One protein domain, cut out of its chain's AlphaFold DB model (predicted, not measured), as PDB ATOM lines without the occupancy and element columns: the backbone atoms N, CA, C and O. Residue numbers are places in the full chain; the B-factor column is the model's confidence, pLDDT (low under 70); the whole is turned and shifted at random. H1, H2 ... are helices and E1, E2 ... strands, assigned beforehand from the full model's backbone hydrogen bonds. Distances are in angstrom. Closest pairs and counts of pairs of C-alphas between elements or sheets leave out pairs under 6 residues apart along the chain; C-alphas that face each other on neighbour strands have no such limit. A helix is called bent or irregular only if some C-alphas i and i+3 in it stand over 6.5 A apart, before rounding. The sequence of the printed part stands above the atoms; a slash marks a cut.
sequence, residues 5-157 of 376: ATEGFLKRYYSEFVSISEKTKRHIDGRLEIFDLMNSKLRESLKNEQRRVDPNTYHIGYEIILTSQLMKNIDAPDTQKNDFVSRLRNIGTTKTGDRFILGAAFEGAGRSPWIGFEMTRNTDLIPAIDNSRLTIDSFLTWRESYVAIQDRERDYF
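This is residues 5 to 157 of the 376 residues of an uncharacterized protein of marine sediment metagenome (UniProt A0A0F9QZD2). A two-stranded antiparallel ribbon, E1 and E2, is covered on one face by the helical hairpin H2 and H3, and the short helices H4 and H5 pack at one end of the ribbon. The long helix H2 runs on past that end, where H6 crosses it, and H1 lies off at that far end without touching another helix. The printed part has 153 residues with six named helices and two named strands, in the order H1, H2, H3, H4, E1, E2, H5, H6; the sheet's order is E1 - E2, and the class is mostly helix. The whole is compact, with a radius of gyration of the C-alphas of 16.9 A, yet elongated, spanning 55 by 31 by 22 A.

Strand E1 is residues 97 to 104, 21.1 A long, and E2 is residues 114 to 120, 18.7 A. H2, residues 20 to 50, is the longest helix at 43.7 A, from C-alpha 20 at (144.873, 110.259, 156.923) to C-alpha 50 at (150.064, 135.765, 192.087). H3 is residues 62 to 75, 20.2 A; H4 is residues 84 to 93; H5 is residues 121 to 130, only just irregular, with C-alphas 123 and 126 6.8 A apart. H6, residues 136 to 151, measures 23.0 A, has a kink of 25 degrees near residue 144 and ends with C-alpha 151 at (132.171, 107.337, 167.870). H1 is residues 5 to 13.

E1 and E2 form an antiparallel hairpin at 164 degrees, with N 100 and O 117 at 2.8 A and N 98 and O 119 at 2.9 A, within hydrogen-bond range. The closest C-alphas of H2 and E2 are Leu 42 and Phe 117, 6.0 A; those of H3 and E1 are Leu 66 and Leu 102, 6.0 A. H2 and H3, a helical hairpin, touch at a shallow tilt of 31 degrees, opposite ways, closest at the C-alphas of Asn 39 and Thr 67, 6.8 A. H4 touches H5, about perpendicular at 87 degrees, closest at the C-alphas of Ile 91 and Arg 121, 5.7 A. H4 touches H6, with H6's residues 141 to 146 alone, closest at the C-alphas of Arg 89 and Trp 142, 5.8 A. H6 also touches H2, about perpendicular at 81 degrees, closest at the C-alphas of Gly 30 and Ser 138, 3.6 A. H1 and H6 are near each other, while H1 and H2 are apart. O i to N i+4 pairs are within hydrogen-bond range throughout H1, H2, H3 and H4, but in 4 of 6 in H5 and 8 of 12 in H6.

The C-alphas farthest apart, of Ser 15 and Asn 56, are 54.8 A apart. The printed part has no cut, and the link from H2 to H3, 11 residues, is long. Mean pLDDT of the printed part is 79.5; residues 5 to 18, 105 to 113 and 145 to 157 are under 70.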
ATOM      1  N   ALA A   5     133.545 136.495 155.279       46.41
ATOM      2  CA  ALA A   5     134.852 135.830 155.269       46.41
ATOM      3  C   ALA A   5     134.815 134.506 156.049       46.41
ATOM      4  O   ALA A   5     135.334 133.508 155.569       46.41
ATOM      5  N   THR A   6     134.126 134.474 157.191       48.88
ATOM      6  CA  THR A   6     134.047 133.298 158.065       48.88
ATOM      7  C   THR A   6     133.125 132.221 157.489       48.88
ATOM      8  O   THR A   6     133.503 131.058 157.450       48.88
ATOM      9  N   GLU A   7     131.956 132.584 156.949       40.94
ATOM     10  CA  GLU A   7     131.062 131.610 156.294       40.94
ATOM     11  C   GLU A   7     131.633 131.066 154.976       40.94
ATOM     12  O   GLU A   7     131.520 129.872 154.702       40.94
ATOM     13  N   GLY A   8     132.276 131.912 154.161       46.25
ATOM     14  CA  GLY A   8     132.921 131.483 152.914       46.25
ATOM     15  C   GLY A   8     134.136 130.580 153.147       46.25
ATOM     16  O   GLY A   8     134.342 129.624 152.395       46.25
ATOM     17  N   PHE A   9     134.894 130.852 154.211       52.78
ATOM     18  CA  PHE A   9     135.988 130.012 154.695       52.78
ATOM     19  C   PHE A   9     135.468 128.652 155.171       52.78
ATOM     20  O   PHE A   9     135.883 127.631 154.631       52.78
ATOM     21  N   LEU A  10     134.464 128.632 156.059       44.03
ATOM     22  CA  LEU A  10     133.848 127.400 156.566       44.03
ATOM     23  C   LEU A  10     133.262 126.526 155.443       44.03
ATOM     24  O   LEU A  10     133.335 125.306 155.522       44.03
ATOM     25  N   LYS A  11     132.713 127.113 154.372       41.41
ATOM     26  CA  LYS A  11     132.072 126.354 153.283       41.41
ATOM     27  C   LYS A  11     133.054 125.733 152.278       41.41
ATOM     28  O   LYS A  11     132.776 124.643 151.789       41.41
ATOM     29  N   ARG A  12     134.193 126.379 151.974       46.84
ATOM     30  CA  ARG A  12     135.283 125.759 151.171       46.84
ATOM     31  C   ARG A  12     135.945 124.606 151.923       46.84
ATOM     32  O   ARG A  12     136.332 123.598 151.346       46.84
ATOM     33  N   TYR A  13     135.992 124.757 153.228       52.69
ATOM     34  CA  TYR A  13     136.697 123.916 154.166       52.69
ATOM     35  C   TYR A  13     136.086 122.517 154.408       52.69
ATOM     36  O   TYR A  13     136.812 121.556 154.645       52.69
ATOM     37  N   TYR A  14     134.768 122.337 154.265       47.34
ATOM     38  CA  TYR A  14     134.138 121.003 154.341       47.34
ATOM     39  C   TYR A  14     134.314 120.146 153.067       47.34
ATOM     40  O   TYR A  14     133.722 119.072 152.987       47.34
ATOM     41  N   SER A  15     135.088 120.601 152.069       43.62
ATOM     42  CA  SER A  15     135.214 119.930 150.761       43.62
ATOM     43  C   SER A  15     136.608 119.382 150.424       43.62
ATOM     44  O   SER A  15     136.766 118.756 149.377       43.62
ATOM     45  N   GLU A  16     137.612 119.583 151.283       54.09
ATOM     46  CA  GLU A  16     138.976 119.105 151.021       54.09
ATOM     47  C   GLU A  16     139.125 117.618 151.377       54.09
ATOM     48  O   GLU A  16     138.945 117.210 152.524       54.09
ATOM     49  N   PHE A  17     139.463 116.805 150.372       56.94
ATOM     50  CA  PHE A  17     139.940 115.439 150.570       56.94
ATOM     51  C   PHE A  17     141.419 115.491 150.943       56.94
ATOM     52  O   PHE A  17     142.248 115.924 150.143       56.94
ATOM     53  N   VAL A  18     141.736 115.037 152.150       63.28
ATOM     54  CA  VAL A  18     143.085 115.049 152.720       63.28
ATOM     55  C   VAL A  18     143.441 113.625 153.149       63.28
ATOM     56  O   VAL A  18     142.567 112.877 153.591       63.28
ATOM     57  N   SER A  19     144.703 113.216 152.981       70.62
ATOM     58  CA  SER A  19     145.160 111.889 153.426       70.62
ATOM     59  C   SER A  19     145.076 111.746 154.954       70.62
ATOM     60  O   SER A  19     145.134 112.746 155.666       70.62
ATOM     61  N   ILE A  20     144.972 110.515 155.470       70.19
ATOM     62  CA  ILE A  20     144.873 110.259 156.923       70.19
ATOM     63  C   ILE A  20     146.076 110.849 157.677       70.19
ATOM     64  O   ILE A  20     145.892 111.505 158.695       70.19
ATOM     65  N   SER A  21     147.296 110.692 157.156       75.25
ATOM     66  CA  SER A  21     148.502 111.226 157.804       75.25
ATOM     67  C   SER A  21     148.506 112.755 157.870       75.25
ATOM     68  O   SER A  21     148.823 113.336 158.906       75.25
ATOM     69  N   GLU A  22     148.115 113.428 156.787       81.50
ATOM     70  CA  GLU A  22     148.013 114.888 156.774       81.50
ATOM     71  C   GLU A  22     146.880 115.377 157.687       81.50
ATOM     72  O   GLU A  22     147.035 116.377 158.383       81.50
ATOM     73  N   LYS A  23     145.772 114.638 157.754       79.88
ATOM     74  CA  LYS A  23     144.667 114.907 158.673       79.88
ATOM     75  C   LYS A  23     145.115 114.821 160.138       79.88
ATOM     76  O   LYS A  23     144.887 115.764 160.890       79.88
ATOM     77  N   THR A  24     145.808 113.751 160.531       80.62
ATOM     78  CA  THR A  24     146.377 113.580 161.879       80.62
ATOM     79  C   THR A  24     147.338 114.707 162.244       80.62
ATOM     80  O   THR A  24     147.233 115.277 163.329       80.62
ATOM     81  N   LYS A  25     148.235 115.081 161.325       86.62
ATOM     82  CA  LYS A  25     149.163 116.192 161.551       86.62
ATOM     83  C   LYS A  25     148.422 117.504 161.818       86.62
ATOM     84  O   LYS A  25     148.677 118.155 162.823       86.62
ATOM     85  N   ARG A  26     147.449 117.848 160.972       88.12
ATOM     86  CA  ARG A  26     146.636 119.061 161.145       88.12
ATOM     87  C   ARG A  26     145.832 119.048 162.443       88.12
ATOM     88  O   ARG A  26     145.625 120.096 163.041       88.12
ATOM     89  N   HIS A  27     145.405 117.881 162.928       86.50
ATOM     90  CA  HIS A  27     144.782 117.787 164.253       86.50
ATOM     91  C   HIS A  27     145.739 118.134 165.378       86.50
ATOM     92  O   HIS A  27     145.349 118.859 166.289       86.50
ATOM     93  N   ILE A  28     146.969 117.627 165.320       88.69
ATOM     94  CA  ILE A  28     148.014 117.940 166.298       88.69
ATOM     95  C   ILE A  28     148.334 119.441 166.261       88.69
ATOM     96  O   ILE A  28     148.350 120.082 167.313       88.69
ATOM     97  N   ASP A  29     148.495 120.011 165.067       91.81
ATOM     98  CA  ASP A  29     148.781 121.437 164.866       91.81
ATOM     99  C   ASP A  29     147.616 122.329 165.349       91.81
ATOM    100  O   ASP A  29     147.819 123.325 166.042       91.81
ATOM    101  N   GLY A  30     146.364 121.938 165.100       92.62
ATOM    102  CA  GLY A  30     145.200 122.671 165.599       92.62
ATOM    103  C   GLY A  30     145.047 122.616 167.122       92.62
ATOM    104  O   GLY A  30     144.650 123.595 167.753       92.62
ATOM    105  N   ARG A  31     145.409 121.494 167.754       92.25
ATOM    106  CA  ARG A  31     145.432 121.359 169.224       92.25
ATOM    107  C   ARG A  31     146.504 122.226 169.856       92.25
ATOM    108  O   ARG A  31     146.251 122.833 170.893       92.25
ATOM    109  N   LEU A  32     147.653 122.313 169.200       93.56
ATOM    110  CA  LEU A  32     148.745 123.213 169.539       93.56
ATOM    111  C   LEU A  32     148.315 124.676 169.543       93.56
ATOM    112  O   LEU A  32     148.494 125.369 170.538       93.56
ATOM    113  N   GLU A  33     147.689 125.131 168.461       95.25
ATOM    114  CA  GLU A  33     147.170 126.496 168.344       95.25
ATOM    115  C   GLU A  33     146.161 126.825 169.457       95.25
ATOM    116  O   GLU A  33     146.212 127.892 170.083       95.25
ATOM    117  N   ILE A  34     145.254 125.883 169.739       95.06
ATOM    118  CA  ILE A  34     144.274 125.998 170.823       95.06
ATOM    119  C   ILE A  34     144.979 126.064 172.179       95.06
ATOM    120  O   ILE A  34     144.659 126.943 172.985       95.06
ATOM    121  N   PHE A  35     145.942 125.175 172.426       95.88
ATOM    122  CA  PHE A  35     146.736 125.161 173.646       95.88
ATOM    123  C   PHE A  35     147.476 126.483 173.836       95.88
ATOM    124  O   PHE A  35     147.302 127.109 174.874       95.88
ATOM    125  N   ASP A  36     148.201 126.979 172.836       95.50
ATOM    126  CA  ASP A  36     148.959 128.229 172.922       95.50
ATOM    127  C   ASP A  36     148.053 129.438 173.200       95.50
ATOM    128  O   ASP A  36     148.379 130.331 173.996       95.50
ATOM    129  N   LEU A  37     146.873 129.481 172.571       95.75
ATOM    130  CA  LEU A  37     145.879 130.511 172.850       95.75
ATOM    131  C   LEU A  37     145.405 130.448 174.306       95.75
ATOM    132  O   LEU A  37     145.432 131.463 175.011       95.75
ATOM    133  N   MET A  38     144.989 129.273 174.764       96.19
ATOM    134  CA  MET A  38     144.431 129.074 176.099       96.19
ATOM    135  C   MET A  38     145.488 129.214 177.201       96.19
ATOM    136  O   MET A  38     145.224 129.835 178.229       96.19
ATOM    137  N   ASN A  39     146.704 128.733 176.966       95.50
ATOM    138  CA  ASN A  39     147.826 128.844 177.887       95.50
ATOM    139  C   ASN A  39     148.225 130.313 178.067       95.50
ATOM    140  O   ASN A  39     148.436 130.770 179.186       95.50
ATOM    141  N   SER A  40     148.192 131.124 177.000       94.06
ATOM    142  CA  SER A  40     148.430 132.568 177.138       94.06
ATOM    143  C   SER A  40     147.425 133.253 178.083       94.06
ATOM    144  O   SER A  40     147.807 134.125 178.866       94.06
ATOM    145  N   LYS A  41     146.161 132.804 178.084       94.62
ATOM    146  CA  LYS A  41     145.122 133.277 179.014       94.62
ATOM    147  C   LYS A  41     145.301 132.749 180.427       94.62
ATOM    148  O   LYS A  41     145.108 133.498 181.384       94.62
ATOM    149  N   LEU A  42     145.686 131.483 180.563       94.19
ATOM    150  CA  LEU A  42     146.031 130.888 181.847       94.19
ATOM    151  C   LEU A  42     147.159 131.669 182.521       94.19
ATOM    152  O   LEU A  42     147.000 132.098 183.660       94.19
ATOM    153  N   ARG A  43     148.255 131.921 181.800       92.19
ATOM    154  CA  ARG A  43     149.419 132.659 182.306       92.19
ATOM    155  C   ARG A  43     149.067 134.090 182.715       92.19
ATOM    156  O   ARG A  43     149.551 134.576 183.734       92.19
ATOM    157  N   GLU A  44     148.205 134.771 181.958       91.25
ATOM    158  CA  GLU A  44     147.686 136.094 182.338       91.25
ATOM    159  C   GLU A  44     146.881 136.032 183.644       91.25
ATOM    160  O   GLU A  44     147.097 136.840 184.553       91.25
ATOM    161  N   SER A  45     145.979 135.056 183.756       89.25
ATOM    162  CA  SER A  45     145.171 134.847 184.958       89.25
ATOM    163  C   SER A  45     146.041 134.528 186.174       89.25
ATOM    164  O   SER A  45     145.920 135.177 187.212       89.25
ATOM    165  N   LEU A  46     147.000 133.611 186.022       87.06
ATOM    166  CA  LEU A  46     147.905 133.206 187.090       87.06
ATOM    167  C   LEU A  46     148.765 134.373 187.580       87.06
ATOM    168  O   LEU A  46     148.847 134.591 188.785       87.06
ATOM    169  N   LYS A  47     149.326 135.185 186.676       87.06
ATOM    170  CA  LYS A  47     150.069 136.403 187.049       87.06
ATOM    171  C   LYS A  47     149.209 137.378 187.851       87.06
ATOM    172  O   LYS A  47     149.698 138.017 188.781       87.06
ATOM    173  N   ASN A  48     147.934 137.524 187.491       84.38
ATOM    174  CA  ASN A  48     147.010 138.389 188.219       84.38
ATOM    175  C   ASN A  48     146.675 137.845 189.609       84.38
ATOM    176  O   ASN A  48     146.575 138.638 190.544       84.38
ATOM    177  N   GLU A  49     146.535 136.527 189.759       81.19
ATOM    178  CA  GLU A  49     146.329 135.903 191.068       81.19
ATOM    179  C   GLU A  49     147.597 135.952 191.934       81.19
ATOM    180  O   GLU A  49     147.523 136.356 193.091       81.19
ATOM    181  N   GLN A  50     148.779 135.674 191.376       79.69
ATOM    182  CA  GLN A  50     150.064 135.765 192.087       79.69
ATOM    183  C   GLN A  50     150.329 137.167 192.651       79.69
ATOM    184  O   GLN A  50     150.847 137.301 193.752       79.69
ATOM    185  N   ARG A  51     149.922 138.232 191.946       82.44
ATOM    186  CA  ARG A  51     150.025 139.618 192.448       82.44
ATOM    187  C   ARG A  51     149.173 139.897 193.690       82.44
ATOM    188  O   ARG A  51     149.367 140.932 194.324       82.44
ATOM    189  N   ARG A  52     148.189 139.050 193.995       78.19
ATOM    190  CA  ARG A  52     147.227 139.250 195.091       78.19
ATOM    191  C   ARG A  52     147.559 138.446 196.345       78.19
ATOM    192  O   ARG A  52     146.940 138.693 197.376       78.19
ATOM    193  N   VAL A  53     148.480 137.495 196.253       76.44
ATOM    194  CA  VAL A  53     148.818 136.546 197.322       76.44
ATOM    195  C   VAL A  53     150.250 136.808 197.795       76.44
ATOM    196  O   VAL A  53     151.057 137.366 197.053       76.44
ATOM    197  N   ASP A  54     150.571 136.441 199.039       77.38
ATOM    198  CA  ASP A  54     151.949 136.504 199.543       77.38
ATOM    199  C   ASP A  54     152.865 135.638 198.651       77.38
ATOM    200  O   ASP A  54     152.553 134.455 198.448       77.38
ATOM    201  N   PRO A  55     153.984 136.185 198.134       73.19
ATOM    202  CA  PRO A  55     154.919 135.460 197.276       73.19
ATOM    203  C   PRO A  55     155.425 134.127 197.847       73.19
ATOM    204  O   PRO A  55     155.760 133.240 197.072       73.19
ATOM    205  N   ASN A  56     155.450 133.960 199.172       75.19
ATOM    206  CA  ASN A  56     155.912 132.738 199.838       75.19
ATOM    207  C   ASN A  56     154.822 131.663 199.975       75.19
ATOM    208  O   ASN A  56     155.088 130.565 200.457       75.19
ATOM    209  N   THR A  57     153.580 131.965 199.592       78.12
ATOM    210  CA  THR A  57     152.475 131.001 199.706       78.12
ATOM    211  C   THR A  57     152.567 129.926 198.631       78.12
ATOM    212  O   THR A  57     152.266 128.762 198.895       78.12
ATOM    213  N   TYR A  58     152.979 130.318 197.422       76.44
ATOM    214  CA  TYR A  58     152.922 129.469 196.240       76.44
ATOM    215  C   TYR A  58     154.296 128.922 195.874       76.44
ATOM    216  O   TYR A  58     155.313 129.609 195.975       76.44
ATOM    217  N   HIS A  59     154.306 127.681 195.406       87.19
ATOM    218  CA  HIS A  59     155.482 127.127 194.766       87.19
ATOM    219  C   HIS A  59     155.566 127.598 193.318       87.19
ATOM    220  O   HIS A  59     154.575 127.546 192.580       87.19
ATOM    221  N   ILE A  60     156.758 127.996 192.882       84.88
ATOM    222  CA  ILE A  60     156.954 128.597 191.556       84.88
ATOM    223  C   ILE A  60     156.597 127.651 190.400       84.88
ATOM    224  O   ILE A  60     156.172 128.097 189.340       84.88
ATOM    225  N   GLY A  61     156.633 126.340 190.638       86.75
ATOM    226  CA  GLY A  61     156.193 125.318 189.686       86.75
ATOM    227  C   GLY A  61     154.679 125.070 189.591       86.75
ATOM    228  O   GLY A  61     154.290 124.126 188.911       86.75
ATOM    229  N   TYR A  62     153.807 125.835 190.265       88.56
ATOM    230  CA  TYR A  62     152.354 125.587 190.195       88.56
ATOM    231  C   TYR A  62     151.762 125.844 188.798       88.56
ATOM    232  O   TYR A  62     150.792 125.202 188.395       88.56
ATOM    233  N   GLU A  63     152.385 126.737 188.026       90.06
ATOM    234  CA  GLU A  63     152.035 126.985 186.625       90.06
ATOM    235  C   GLU A  63     152.095 125.710 185.779       90.06
ATOM    236  O   GLU A  63     151.209 125.480 184.957       90.06
ATOM    237  N   ILE A  64     153.080 124.846 186.035       91.50
ATOM    238  CA  ILE A  64     153.270 123.587 185.310       91.50
ATOM    239  C   ILE A  64     152.093 122.645 185.568       91.50
ATOM    240  O   ILE A  64     151.532 122.115 184.618       91.50
ATOM    241  N   ILE A  65     151.624 122.531 186.816       91.94
ATOM    242  CA  ILE A  65     150.451 121.703 187.162       91.94
ATOM    243  C   ILE A  65     149.216 122.143 186.366       91.94
ATOM    244  O   ILE A  65     148.518 121.321 185.768       91.94
ATOM    245  N   LEU A  66     148.945 123.450 186.341       92.75
ATOM    246  CA  LEU A  66     147.789 124.000 185.630       92.75
ATOM    247  C   LEU A  66     147.930 123.848 184.111       92.75
ATOM    248  O   LEU A  66     146.940 123.589 183.425       92.75
ATOM    249  N   THR A  67     149.151 123.979 183.598       94.06
ATOM    250  CA  THR A  67     149.468 123.805 182.179       94.06
ATOM    251  C   THR A  67     149.288 122.346 181.756       94.06
ATOM    252  O   THR A  67     148.603 122.088 180.769       94.06
ATOM    253  N   SER A  68     149.771 121.381 182.541       92.31
ATOM    254  CA  SER A  68     149.545 119.946 182.318       92.31
ATOM    255  C   SER A  68     148.056 119.594 182.333       92.31
ATOM    256  O   SER A  68     147.575 118.847 181.482       92.31
ATOM    257  N   GLN A  69     147.282 120.176 183.257       92.50
ATOM    258  CA  GLN A  69     145.831 119.979 183.290       92.50
ATOM    259  C   GLN A  69     145.139 120.585 182.058       92.50
ATOM    260  O   GLN A  69     144.163 120.022 181.556       92.50
ATOM    261  N   LEU A  70     145.636 121.719 181.553       95.12
ATOM    262  CA  LEU A  70     145.162 122.313 180.306       95.12
ATOM    263  C   LEU A  70     145.463 121.400 179.111       95.12
ATOM    264  O   LEU A  70     144.554 121.151 178.321       95.12
ATOM    265  N   MET A  71     146.684 120.863 179.013       93.56
ATOM    266  CA  MET A  71     147.056 119.880 177.988       93.56
ATOM    267  C   MET A  71     146.125 118.669 178.039       93.56
ATOM    268  O   MET A  71     145.553 118.300 177.021       93.56
ATOM    269  N   LYS A  72     145.878 118.111 179.230       91.25
ATOM    270  CA  LYS A  72     144.955 116.985 179.423       91.25
ATOM    271  C   LYS A  72     143.537 117.300 178.950       91.25
ATOM    272  O   LYS A  72     142.940 116.511 178.233       91.25
ATOM    273  N   ASN A  73     142.997 118.463 179.304       91.62
ATOM    274  CA  ASN A  73     141.646 118.874 178.902       91.62
ATOM    275  C   ASN A  73     141.518 119.159 177.394       91.62
ATOM    276  O   ASN A  73     140.415 119.166 176.845       91.62
ATOM    277  N   ILE A  74     142.639 119.418 176.725       91.62
ATOM    278  CA  ILE A  74     142.692 119.526 175.274       91.62
ATOM    279  C   ILE A  74     142.806 118.117 174.693       91.62
ATOM    280  O   ILE A  74     141.893 117.693 173.985       91.62
ATOM    281  N   ASP A  75     143.870 117.376 175.002       87.75
ATOM    282  CA  ASP A  75     144.271 116.116 174.352       87.75
ATOM    283  C   ASP A  75     143.477 114.882 174.782       87.75
ATOM    284  O   ASP A  75     143.157 114.046 173.940       87.75
ATOM    285  N   ALA A  76     143.105 114.789 176.056       85.25
ATOM    286  CA  ALA A  76     142.467 113.618 176.657       85.25
ATOM    287  C   ALA A  76     141.365 113.994 177.665       85.25
ATOM    288  O   ALA A  76     141.445 113.618 178.843       85.25
ATOM    289  N   PRO A  77     140.333 114.755 177.257       83.81
ATOM    290  CA  PRO A  77     139.285 115.149 178.183       83.81
ATOM    291  C   PRO A  77     138.504 113.929 178.680       83.81
ATOM    292  O   PRO A  77     138.005 113.118 177.904       83.81
ATOM    293  N   ASP A  78     138.350 113.834 179.996       75.44
ATOM    294  CA  ASP A  78     137.616 112.766 180.682       75.44
ATOM    295  C   ASP A  78     136.087 112.948 180.624       75.44
ATOM    296  O   ASP A  78     135.317 112.005 180.801       75.44
ATOM    297  N   THR A  79     135.630 114.178 180.381       79.19
ATOM    298  CA  THR A  79     134.218 114.560 180.350       79.19
ATOM    299  C   THR A  79     133.970 115.662 179.325       79.19
ATOM    300  O   THR A  79     134.842 116.482 179.045       79.19
ATOM    301  N   GLN A  80     132.730 115.798 178.845       76.69
ATOM    302  CA  GLN A  80     132.340 116.924 177.975       76.69
ATOM    303  C   GLN A  80     132.552 118.301 178.628       76.69
ATOM    304  O   GLN A  80     132.738 119.303 177.940       76.69
ATOM    305  N   LYS A  81     132.508 118.376 179.966       82.88
ATOM    306  CA  LYS A  81     132.794 119.611 180.708       82.88
ATOM    307  C   LYS A  81     134.274 120.000 180.597       82.88
ATOM    308  O   LYS A  81     134.584 121.194 180.572       82.88
ATOM    309  N   ASN A  82     135.153 119.008 180.535       85.88
ATOM    310  CA  ASN A  82     136.595 119.182 180.446       85.88
ATOM    311  C   ASN A  82     137.117 119.114 179.008       85.88
ATOM    312  O   ASN A  82     138.274 119.437 178.800       85.88
ATOM    313  N   ASP A  83     136.276 118.807 178.016       88.50
ATOM    314  CA  ASP A  83     136.616 118.942 176.596       88.50
ATOM    315  C   ASP A  83     136.702 120.419 176.196       88.50
ATOM    316  O   ASP A  83     135.724 121.073 175.809       88.50
ATOM    317  N   PHE A  84     137.907 120.962 176.324       92.50
ATOM    318  CA  PHE A  84     138.157 122.373 176.075       92.50
ATOM    319  C   PHE A  84     138.081 122.715 174.587       92.50
ATOM    320  O   PHE A  84     137.659 123.822 174.249       92.50
ATOM    321  N   VAL A  85     138.360 121.756 173.702       91.06
ATOM    322  CA  VAL A  85     138.245 121.924 172.251       91.06
ATOM    323  C   VAL A  85     136.782 122.142 171.852       91.06
ATOM    324  O   VAL A  85     136.449 123.147 171.214       91.06
ATOM    325  N   SER A  86     135.872 121.265 172.286       86.50
ATOM    326  CA  SER A  86     134.437 121.407 171.987       86.50
ATOM    327  C   SER A  86     133.826 122.653 172.624       86.50
ATOM    328  O   SER A  86     132.957 123.312 172.041       86.50
ATOM    329  N   ARG A  87     134.273 123.017 173.829       91.12
ATOM    330  CA  ARG A  87     133.813 124.241 174.497       91.12
ATOM    331  C   ARG A  87     134.259 125.493 173.752       91.12
ATOM    332  O   ARG A  87     133.435 126.386 173.549       91.12
ATOM    333  N   LEU A  88     135.498 125.531 173.266       91.75
ATOM    334  CA  LEU A  88     136.000 126.632 172.447       91.75
ATOM    335  C   LEU A  88     135.219 126.759 171.131       91.75
ATOM    336  O   LEU A  88     134.756 127.851 170.789       91.75
ATOM    337  N   ARG A  89     134.949 125.633 170.457       88.25
ATOM    338  CA  ARG A  89     134.067 125.581 169.278       88.25
ATOM    339  C   ARG A  89     132.689 126.180 169.564       88.25
ATOM    340  O   ARG A  89     132.150 126.924 168.739       88.25
ATOM    341  N   ASN A  90     132.097 125.874 170.718       87.12
ATOM    342  CA  ASN A  90     130.793 126.420 171.096       87.12
ATOM    343  C   ASN A  90     130.841 127.943 171.238       87.12
ATOM    344  O   ASN A  90     129.927 128.609 170.767       87.12
ATOM    345  N   ILE A  91     131.907 128.526 171.792       89.94
ATOM    346  CA  ILE A  91     132.086 129.989 171.811       89.94
ATOM    347  C   ILE A  91     132.195 130.546 170.381       89.94
ATOM    348  O   ILE A  91     131.630 131.595 170.077       89.94
ATOM    349  N   GLY A  92     132.871 129.844 169.472       83.38
ATOM    350  CA  GLY A  92     132.979 130.259 168.069       83.38
ATOM    351  C   GLY A  92     131.644 130.243 167.312       83.38
ATOM    352  O   GLY A  92     131.437 131.052 166.409       83.38
ATOM    353  N   THR A  93     130.716 129.361 167.696       80.94
ATOM    354  CA  THR A  93     129.506 129.051 166.912       80.94
ATOM    355  C   THR A  93     128.204 129.464 167.606       80.94
ATOM    356  O   THR A  93     127.465 130.299 167.087       80.94
ATOM    357  N   THR A  94     127.935 128.968 168.813       80.12
ATOM    358  CA  THR A  94     126.618 129.038 169.478       80.12
ATOM    359  C   THR A  94     126.576 129.911 170.738       80.12
ATOM    360  O   THR A  94     125.525 130.460 171.060       80.12
ATOM    361  N   LYS A  95     127.699 130.090 171.441       81.50
ATOM    362  CA  LYS A  95     127.840 130.880 172.679       81.50
ATOM    363  C   LYS A  95     128.648 132.158 172.456       81.50
ATOM    364  O   LYS A  95     129.391 132.261 171.491       81.50
ATOM    365  N   THR A  96     128.544 133.127 173.363       87.44
ATOM    366  CA  THR A  96     129.349 134.365 173.331       87.44
ATOM    367  C   THR A  96     130.597 134.307 174.216       87.44
ATOM    368  O   THR A  96     131.526 135.074 173.977       87.44
ATOM    369  N   GLY A  97     130.656 133.377 175.176       93.81
ATOM    370  CA  GLY A  97     131.816 133.126 176.032       93.81
ATOM    371  C   GLY A  97     131.657 131.882 176.909       93.81
ATOM    372  O   GLY A  97     130.574 131.289 176.959       93.81
ATOM    373  N   ASP A  98     132.746 131.471 177.560       95.19
ATOM    374  CA  ASP A  98     132.792 130.359 178.517       95.19
ATOM    375  C   ASP A  98     133.955 130.531 179.520       95.19
ATOM    376  O   ASP A  98     134.915 131.259 179.257       95.19
ATOM    377  N   ARG A  99     133.874 129.843 180.665       93.81
ATOM    378  CA  ARG A  99     134.893 129.855 181.729       93.81
ATOM    379  C   ARG A  99     135.602 128.518 181.862       93.81
ATOM    380  O   ARG A  99     134.982 127.511 182.199       93.81
ATOM    381  N   PHE A 100     136.912 128.519 181.693       94.69
ATOM    382  CA  PHE A 100     137.766 127.339 181.750       94.69
ATOM    383  C   PHE A 100     138.435 127.266 183.117       94.69
ATOM    384  O   PHE A 100     139.214 128.144 183.467       94.69
ATOM    385  N   ILE A 101     138.089 126.249 183.907       91.38
ATOM    386  CA  ILE A 101     138.582 126.052 185.276       91.38
ATOM    387  C   ILE A 101     139.567 124.884 185.270       91.38
ATOM    388  O   ILE A 101     139.247 123.841 184.702       91.38
ATOM    389  N   LEU A 102     140.730 125.064 185.896       90.06
ATOM    390  CA  LEU A 102     141.826 124.085 185.904       90.06
ATOM    391  C   LEU A 102     142.257 123.660 187.309       90.06
ATOM    392  O   LEU A 102     142.758 122.557 187.478       90.06
ATOM    393  N   GLY A 103     142.049 124.501 188.321       83.38
ATOM    394  CA  GLY A 103     142.465 124.189 189.685       83.38
ATOM    395  C   GLY A 103     141.696 124.981 190.729       83.38
ATOM    396  O   GLY A 103     140.824 125.788 190.399       83.38
ATOM    397  N   ALA A 104     142.022 124.750 191.998       74.56
ATOM    398  CA  ALA A 104     141.509 125.539 193.110       74.56
ATOM    399  C   ALA A 104     142.269 126.868 193.236       74.56
ATOM    400  O   ALA A 104     143.471 126.922 192.988       74.56
ATOM    401  N   ALA A 105     141.572 127.935 193.628       68.81
ATOM    402  CA  ALA A 105     142.216 129.195 193.989       68.81
ATOM    403  C   ALA A 105     142.941 129.088 195.326       68.81
ATOM    404  O   ALA A 105     142.667 128.209 196.144       68.81
ATOM    405  N   PHE A 106     143.857 130.025 195.537       69.69
ATOM    406  CA  PHE A 106     144.626 130.146 196.763       69.69
ATOM    407  C   PHE A 106     143.700 130.460 197.951       69.69
ATOM    408  O   PHE A 106     142.862 131.364 197.884       69.69
ATOM    409  N   GLU A 107     143.839 129.710 199.048       59.38
ATOM    410  CA  GLU A 107     143.107 129.990 200.285       59.38
ATOM    411  C   GLU A 107     143.552 131.344 200.867       59.38
ATOM    412  O   GLU A 107     144.735 131.669 200.878       59.38
ATOM    413  N   GLY A 108     142.597 132.153 201.341       54.84
ATOM    414  CA  GLY A 108     142.864 133.462 201.962       54.84
ATOM    415  C   GLY A 108     142.375 134.681 201.171       54.84
ATOM    416  O   GLY A 108     142.236 135.762 201.742       54.84
ATOM    417  N   ALA A 109     142.006 134.522 199.898       46.56
ATOM    418  CA  ALA A 109     141.309 135.556 199.137       46.56
ATOM    419  C   ALA A 109     139.797 135.296 199.208       46.56
ATOM    420  O   ALA A 109     139.311 134.296 198.696       46.56
ATOM    421  N   GLY A 110     139.021 136.176 199.845       46.78
ATOM    422  CA  GLY A 110     137.571 136.015 200.054       46.78
ATOM    423  C   GLY A 110     136.675 135.976 198.798       46.78
ATOM    424  O   GLY A 110     135.519 136.386 198.894       46.78
ATOM    425  N   ARG A 111     137.161 135.538 197.623       54.16
ATOM    426  CA  ARG A 111     136.400 135.286 196.383       54.16
ATOM    427  C   ARG A 111     137.059 134.220 195.494       54.16
ATOM    428  O   ARG A 111     138.267 134.060 195.514       54.16
ATOM    429  N   SER A 112     136.204 133.600 194.669       54.12
ATOM    430  CA  SER A 112     136.445 132.594 193.616       54.12
ATOM    431  C   SER A 112     137.343 131.419 194.026       54.12
ATOM    432  O   SER A 112     138.549 131.537 193.908       54.12
ATOM    433  N   PRO A 113     136.792 130.258 194.431       68.69
ATOM    434  CA  PRO A 113     137.572 129.098 194.879       68.69
ATOM    435  C   PRO A 113     138.320 128.346 193.759       68.69
ATOM    436  O   PRO A 113     138.706 127.199 193.950       68.69
ATOM    437  N   TRP A 114     138.537 128.953 192.588       78.38
ATOM    438  CA  TRP A 114     139.143 128.299 191.425       78.38
ATOM    439  C   TRP A 114     140.122 129.188 190.651       78.38
ATOM    440  O   TRP A 114     139.904 130.394 190.524       78.38
ATOM    441  N   ILE A 115     141.141 128.560 190.056       83.44
ATOM    442  CA  ILE A 115     142.020 129.145 189.037       83.44
ATOM    443  C   ILE A 115     141.551 128.693 187.662       83.44
ATOM    444  O   ILE A 115     141.266 127.517 187.412       83.44
ATOM    445  N   GLY A 116     141.458 129.665 186.768       87.75
ATOM    446  CA  GLY A 116     140.957 129.491 185.422       87.75
ATOM    447  C   GLY A 116     140.984 130.804 184.660       87.75
ATOM    448  O   GLY A 116     141.553 131.791 185.120       87.75
ATOM    449  N   PHE A 117     140.343 130.831 183.505       94.31
ATOM    450  CA  PHE A 117     140.222 132.027 182.682       94.31
ATOM    451  C   PHE A 117     138.892 132.023 181.933       94.31
ATOM    452  O   PHE A 117     138.256 130.987 181.733       94.31
ATOM    453  N   GLU A 118     138.447 133.210 181.542       94.38
ATOM    454  CA  GLU A 118     137.280 133.382 180.687       94.38
ATOM    455  C   GLU A 118     137.750 133.651 179.258       94.38
ATOM    456  O   GLU A 118     138.727 134.373 179.048       94.38
ATOM    457  N   MET A 119     137.057 133.066 178.284       95.62
ATOM    458  CA  MET A 119     137.234 133.413 176.877       95.62
ATOM    459  C   MET A 119     135.901 133.838 176.283       95.62
ATOM    460  O   MET A 119     134.863 133.232 176.555       95.62
ATOM    461  N   THR A 120     135.933 134.849 175.424       94.81
ATOM    462  CA  THR A 120     134.772 135.328 174.679       94.81
ATOM    463  C   THR A 120     135.034 135.326 173.180       94.81
ATOM    464  O   THR A 120     136.169 135.408 172.699       94.81
ATOM    465  N   ARG A 121     133.945 135.272 172.411       91.38
ATOM    466  CA  ARG A 121     134.010 135.289 170.949       91.38
ATOM    467  C   ARG A 121     134.696 136.551 170.427       91.38
ATOM    468  O   ARG A 121     135.536 136.465 169.538       91.38
ATOM    469  N   ASN A 122     134.337 137.713 170.969       90.50
ATOM    470  CA  ASN A 122     134.730 139.006 170.406       90.50
ATOM    471  C   ASN A 122     136.107 139.480 170.876       90.50
ATOM    472  O   ASN A 122     136.769 140.202 170.138       90.50
ATOM    473  N   THR A 123     136.530 139.105 172.086       91.88
ATOM    474  CA  THR A 123     137.816 139.551 172.647       91.88
ATOM    475  C   THR A 123     138.949 138.572 172.402       91.88
ATOM    476  O   THR A 123     140.099 138.997 172.370       91.88
ATOM    477  N   ASP A 124     138.639 137.287 172.210       93.44
ATOM    478  CA  ASP A 124     139.664 136.243 172.176       93.44
ATOM    479  C   ASP A 124     139.642 135.474 170.858       93.44
ATOM    480  O   ASP A 124     140.651 135.450 170.159       93.44
ATOM    481  N   LEU A 125     138.494 134.911 170.458       91.25
ATOM    482  CA  LEU A 125     138.435 134.069 169.256       91.25
ATOM    483  C   LEU A 125     138.563 134.847 167.949       91.25
ATOM    484  O   LEU A 125     139.406 134.502 167.127       91.25
ATOM    485  N   ILE A 126     137.748 135.888 167.739       89.00
ATOM    486  CA  ILE A 126     137.816 136.693 166.510       89.00
ATOM    487  C   ILE A 126     139.216 137.303 166.343       89.00
ATOM    488  O   ILE A 126     139.786 137.137 165.268       89.00
ATOM    489  N   PRO A 127     139.827 137.928 167.370       93.38
ATOM    490  CA  PRO A 127     141.199 138.414 167.256       93.38
ATOM    491  C   PRO A 127     142.232 137.310 167.017       93.38
ATOM    492  O   PRO A 127     143.192 137.544 166.288       93.38
ATOM    493  N   ALA A 128     142.073 136.120 167.602       93.19
ATOM    494  CA  ALA A 128     142.986 135.009 167.343       93.19
ATOM    495  C   ALA A 128     142.895 134.519 165.887       93.19
ATOM    496  O   ALA A 128     143.926 134.240 165.285       93.19
ATOM    497  N   ILE A 129     141.696 134.490 165.301       89.44
ATOM    498  CA  ILE A 129     141.484 134.162 163.882       89.44
ATOM    499  C   ILE A 129     142.051 135.268 162.980       89.44
ATOM    500  O   ILE A 129     142.840 134.987 162.081       89.44
ATOM    501  N   ASP A 130     141.702 136.533 163.241       89.25
ATOM    502  CA  ASP A 130     142.148 137.683 162.439       89.25
ATOM    503  C   ASP A 130     143.687 137.817 162.437       89.25
ATOM    504  O   ASP A 130     144.261 138.267 161.447       89.25
ATOM    505  N   ASN A 131     144.360 137.381 163.511       91.00
ATOM    506  CA  ASN A 131     145.823 137.375 163.631       91.00
ATOM    507  C   ASN A 131     146.471 136.006 163.351       91.00
ATOM    508  O   ASN A 131     147.640 135.819 163.677       91.00
ATOM    509  N   SER A 132     145.740 135.049 162.765       88.75
ATOM    510  CA  SER A 132     146.257 133.717 162.393       88.75
ATOM    511  C   SER A 132     146.864 132.902 163.550       88.75
ATOM    512  O   SER A 132     147.713 132.050 163.323       88.75
ATOM    513  N   ARG A 133     146.434 133.151 164.794       92.31
ATOM    514  CA  ARG A 133     146.750 132.301 165.959       92.31
ATOM    515  C   ARG A 133     145.867 131.057 166.032       92.31
ATOM    516  O   ARG A 133     146.268 130.083 166.646       92.31
ATOM    517  N   LEU A 134     144.663 131.122 165.463       92.19
ATOM    518  CA  LEU A 134     143.829 129.959 165.167       92.19
ATOM    519  C   LEU A 134     143.687 129.885 163.651       92.19
ATOM    520  O   LEU A 134     143.178 130.829 163.036       92.19
ATOM    521  N   THR A 135     144.148 128.793 163.057       90.44
ATOM    522  CA  THR A 135     144.156 128.602 161.608       90.44
ATOM    523  C   THR A 135     143.158 127.526 161.196       90.44
ATOM    524  O   THR A 135     142.322 127.081 161.983       90.44
ATOM    525  N   ILE A 136     143.225 127.124 159.925       85.31
ATOM    526  CA  ILE A 136     142.450 126.022 159.351       85.31
ATOM    527  C   ILE A 136     142.561 124.732 160.179       85.31
ATOM    528  O   ILE A 136     141.581 123.991 160.282       85.31
ATOM    529  N   ASP A 137     143.710 124.517 160.815       90.19
ATOM    530  CA  ASP A 137     144.018 123.327 161.594       90.19
ATOM    531  C   ASP A 137     143.210 123.310 162.900       90.19
ATOM    532  O   ASP A 137     142.506 122.335 163.165       90.19
ATOM    533  N   SER A 138     143.131 124.436 163.625       90.69
ATOM    534  CA  SER A 138     142.220 124.598 164.776       90.69
ATOM    535  C   SER A 138     140.763 124.264 164.443       90.69
ATOM    536  O   SER A 138     140.063 123.609 165.220       90.69
ATOM    537  N   PHE A 139     140.276 124.704 163.277       84.69
ATOM    538  CA  PHE A 139     138.908 124.393 162.864       84.69
ATOM    539  C   PHE A 139     138.735 122.890 162.578       84.69
ATOM    540  O   PHE A 139     137.645 122.364 162.839       84.69
ATOM    541  N   LEU A 140     139.775 122.193 162.070       81.38
ATOM    542  CA  LEU A 140     139.733 120.735 161.782       81.38
ATOM    543  C   LEU A 140     139.584 119.982 163.072       81.38
ATOM    544  O   LEU A 140     138.646 119.191 163.209       81.38
ATOM    545  N   THR A 141     140.403 120.343 164.048       86.31
ATOM    546  CA  THR A 141     140.288 119.827 165.399       86.31
ATOM    547  C   THR A 141     138.880 120.046 165.958       86.31
ATOM    548  O   THR A 141     138.248 119.093 166.400       86.31
ATOM    549  N   TRP A 142     138.312 121.256 165.870       85.38
ATOM    550  CA  TRP A 142     136.957 121.529 166.374       85.38
ATOM    551  C   TRP A 142     135.878 120.642 165.759       85.38
ATOM    552  O   TRP A 142     134.982 120.177 166.470       85.38
ATOM    553  N   ARG A 143     135.915 120.449 164.437       75.38
ATOM    554  CA  ARG A 143     134.925 119.630 163.731       75.38
ATOM    555  C   ARG A 143     134.937 118.198 164.248       75.38
ATOM    556  O   ARG A 143     133.872 117.616 164.429       75.38
ATOM    557  N   GLU A 144     136.122 117.649 164.461       73.50
ATOM    558  CA  GLU A 144     136.289 116.212 164.647       73.50
ATOM    559  C   GLU A 144     136.391 115.801 166.110       73.50
ATOM    560  O   GLU A 144     135.918 114.724 166.454       73.50
ATOM    561  N   SER A 145     136.843 116.685 167.005       68.94
ATOM    562  CA  SER A 145     136.748 116.448 168.452       68.94
ATOM    563  C   SER A 145     135.307 116.255 168.921       68.94
ATOM    564  O   SER A 145     135.056 115.460 169.823       68.94
ATOM    565  N   TYR A 146     134.341 116.904 168.260       55.97
ATOM    566  CA  TYR A 146     132.917 116.688 168.525       55.97
ATOM    567  C   TYR A 146     132.440 115.273 168.142       55.97
ATOM    568  O   TYR A 146     131.576 114.720 168.818       55.97
ATOM    569  N   VAL A 147     133.008 114.684 167.083       50.53
ATOM    570  CA  VAL A 147     132.698 113.320 166.605       50.53
ATOM    571  C   VAL A 147     133.435 112.268 167.449       50.53
ATOM    572  O   VAL A 147     132.903 111.203 167.756       50.53
ATOM    573  N   ALA A 148     134.635 112.600 167.925       53.19
ATOM    574  CA  ALA A 148     135.520 111.703 168.656       53.19
ATOM    575  C   ALA A 148     135.006 111.219 170.020       53.19
ATOM    576  O   ALA A 148     135.251 110.069 170.382       53.19
ATOM    577  N   ILE A 149     134.288 112.059 170.775       51.97
ATOM    578  CA  ILE A 149     133.733 111.655 172.082       51.97
ATOM    579  C   ILE A 149     132.600 110.629 171.921       51.97
ATOM    580  O   ILE A 149     132.330 109.872 172.852       51.97
ATOM    581  N   GLN A 150     131.935 110.592 170.762       46.53
ATOM    582  CA  GLN A 150     130.777 109.725 170.543       46.53
ATOM    583  C   GLN A 150     131.129 108.427 169.809       46.53
ATOM    584  O   GLN A 150     130.646 107.380 170.233       46.53
ATOM    585  N   ASP A 151     132.018 108.466 168.805       50.00
ATOM    586  CA  ASP A 151     132.171 107.337 167.870       50.00
ATOM    587  C   ASP A 151     133.594 106.751 167.749       50.00
ATOM    588  O   ASP A 151     133.765 105.747 167.057       50.00
ATOM    589  N   ARG A 152     134.613 107.330 168.416       53.81
ATOM    590  CA  ARG A 152     136.041 106.923 168.311       53.81
ATOM    591  C   ARG A 152     136.445 106.533 166.875       53.81
ATOM    592  O   ARG A 152     136.990 105.454 166.630       53.81
ATOM    593  N   GLU A 153     136.131 107.396 165.904       53.66
ATOM    594  CA  GLU A 153     136.469 107.146 164.501       53.66
ATOM    595  C   GLU A 153     137.986 107.017 164.319       53.66
ATOM    596  O   GLU A 153     138.764 107.825 164.831       53.66
ATOM    597  N   ARG A 154     138.406 106.022 163.525       53.94
ATOM    598  CA  ARG A 154     139.827 105.728 163.288       53.94
ATOM    599  C   ARG A 154     140.612 106.871 162.633       53.94
ATOM    600  O   ARG A 154     141.835 106.861 162.646       53.94
ATOM    601  N   ASP A 155     139.926 107.860 162.075       53.16
ATOM    602  CA  ASP A 155     140.559 108.973 161.369       53.16
ATOM    603  C   ASP A 155     140.886 110.172 162.284       53.16
ATOM    604  O   ASP A 155     141.328 111.207 161.787       53.16
ATOM    605  N   TYR A 156     140.642 110.060 163.597       59.03
ATOM    606  CA  TYR A 156     140.849 111.118 164.599       59.03
ATOM    607  C   TYR A 156     142.024 110.839 165.565       59.03
ATOM    608  O   TYR A 156     142.288 111.612 166.485       59.03
ATOM    609  N   PHE A 157     142.760 109.741 165.393       67.12
ATOM    610  CA  PHE A 157     143.802 109.362 166.348       67.12
ATOM    611  C   PHE A 157     144.921 110.407 166.464       67.12
ATOM    612  O   PHE A 157     145.567 110.763 165.476       67.12
TER     613      PHE A 157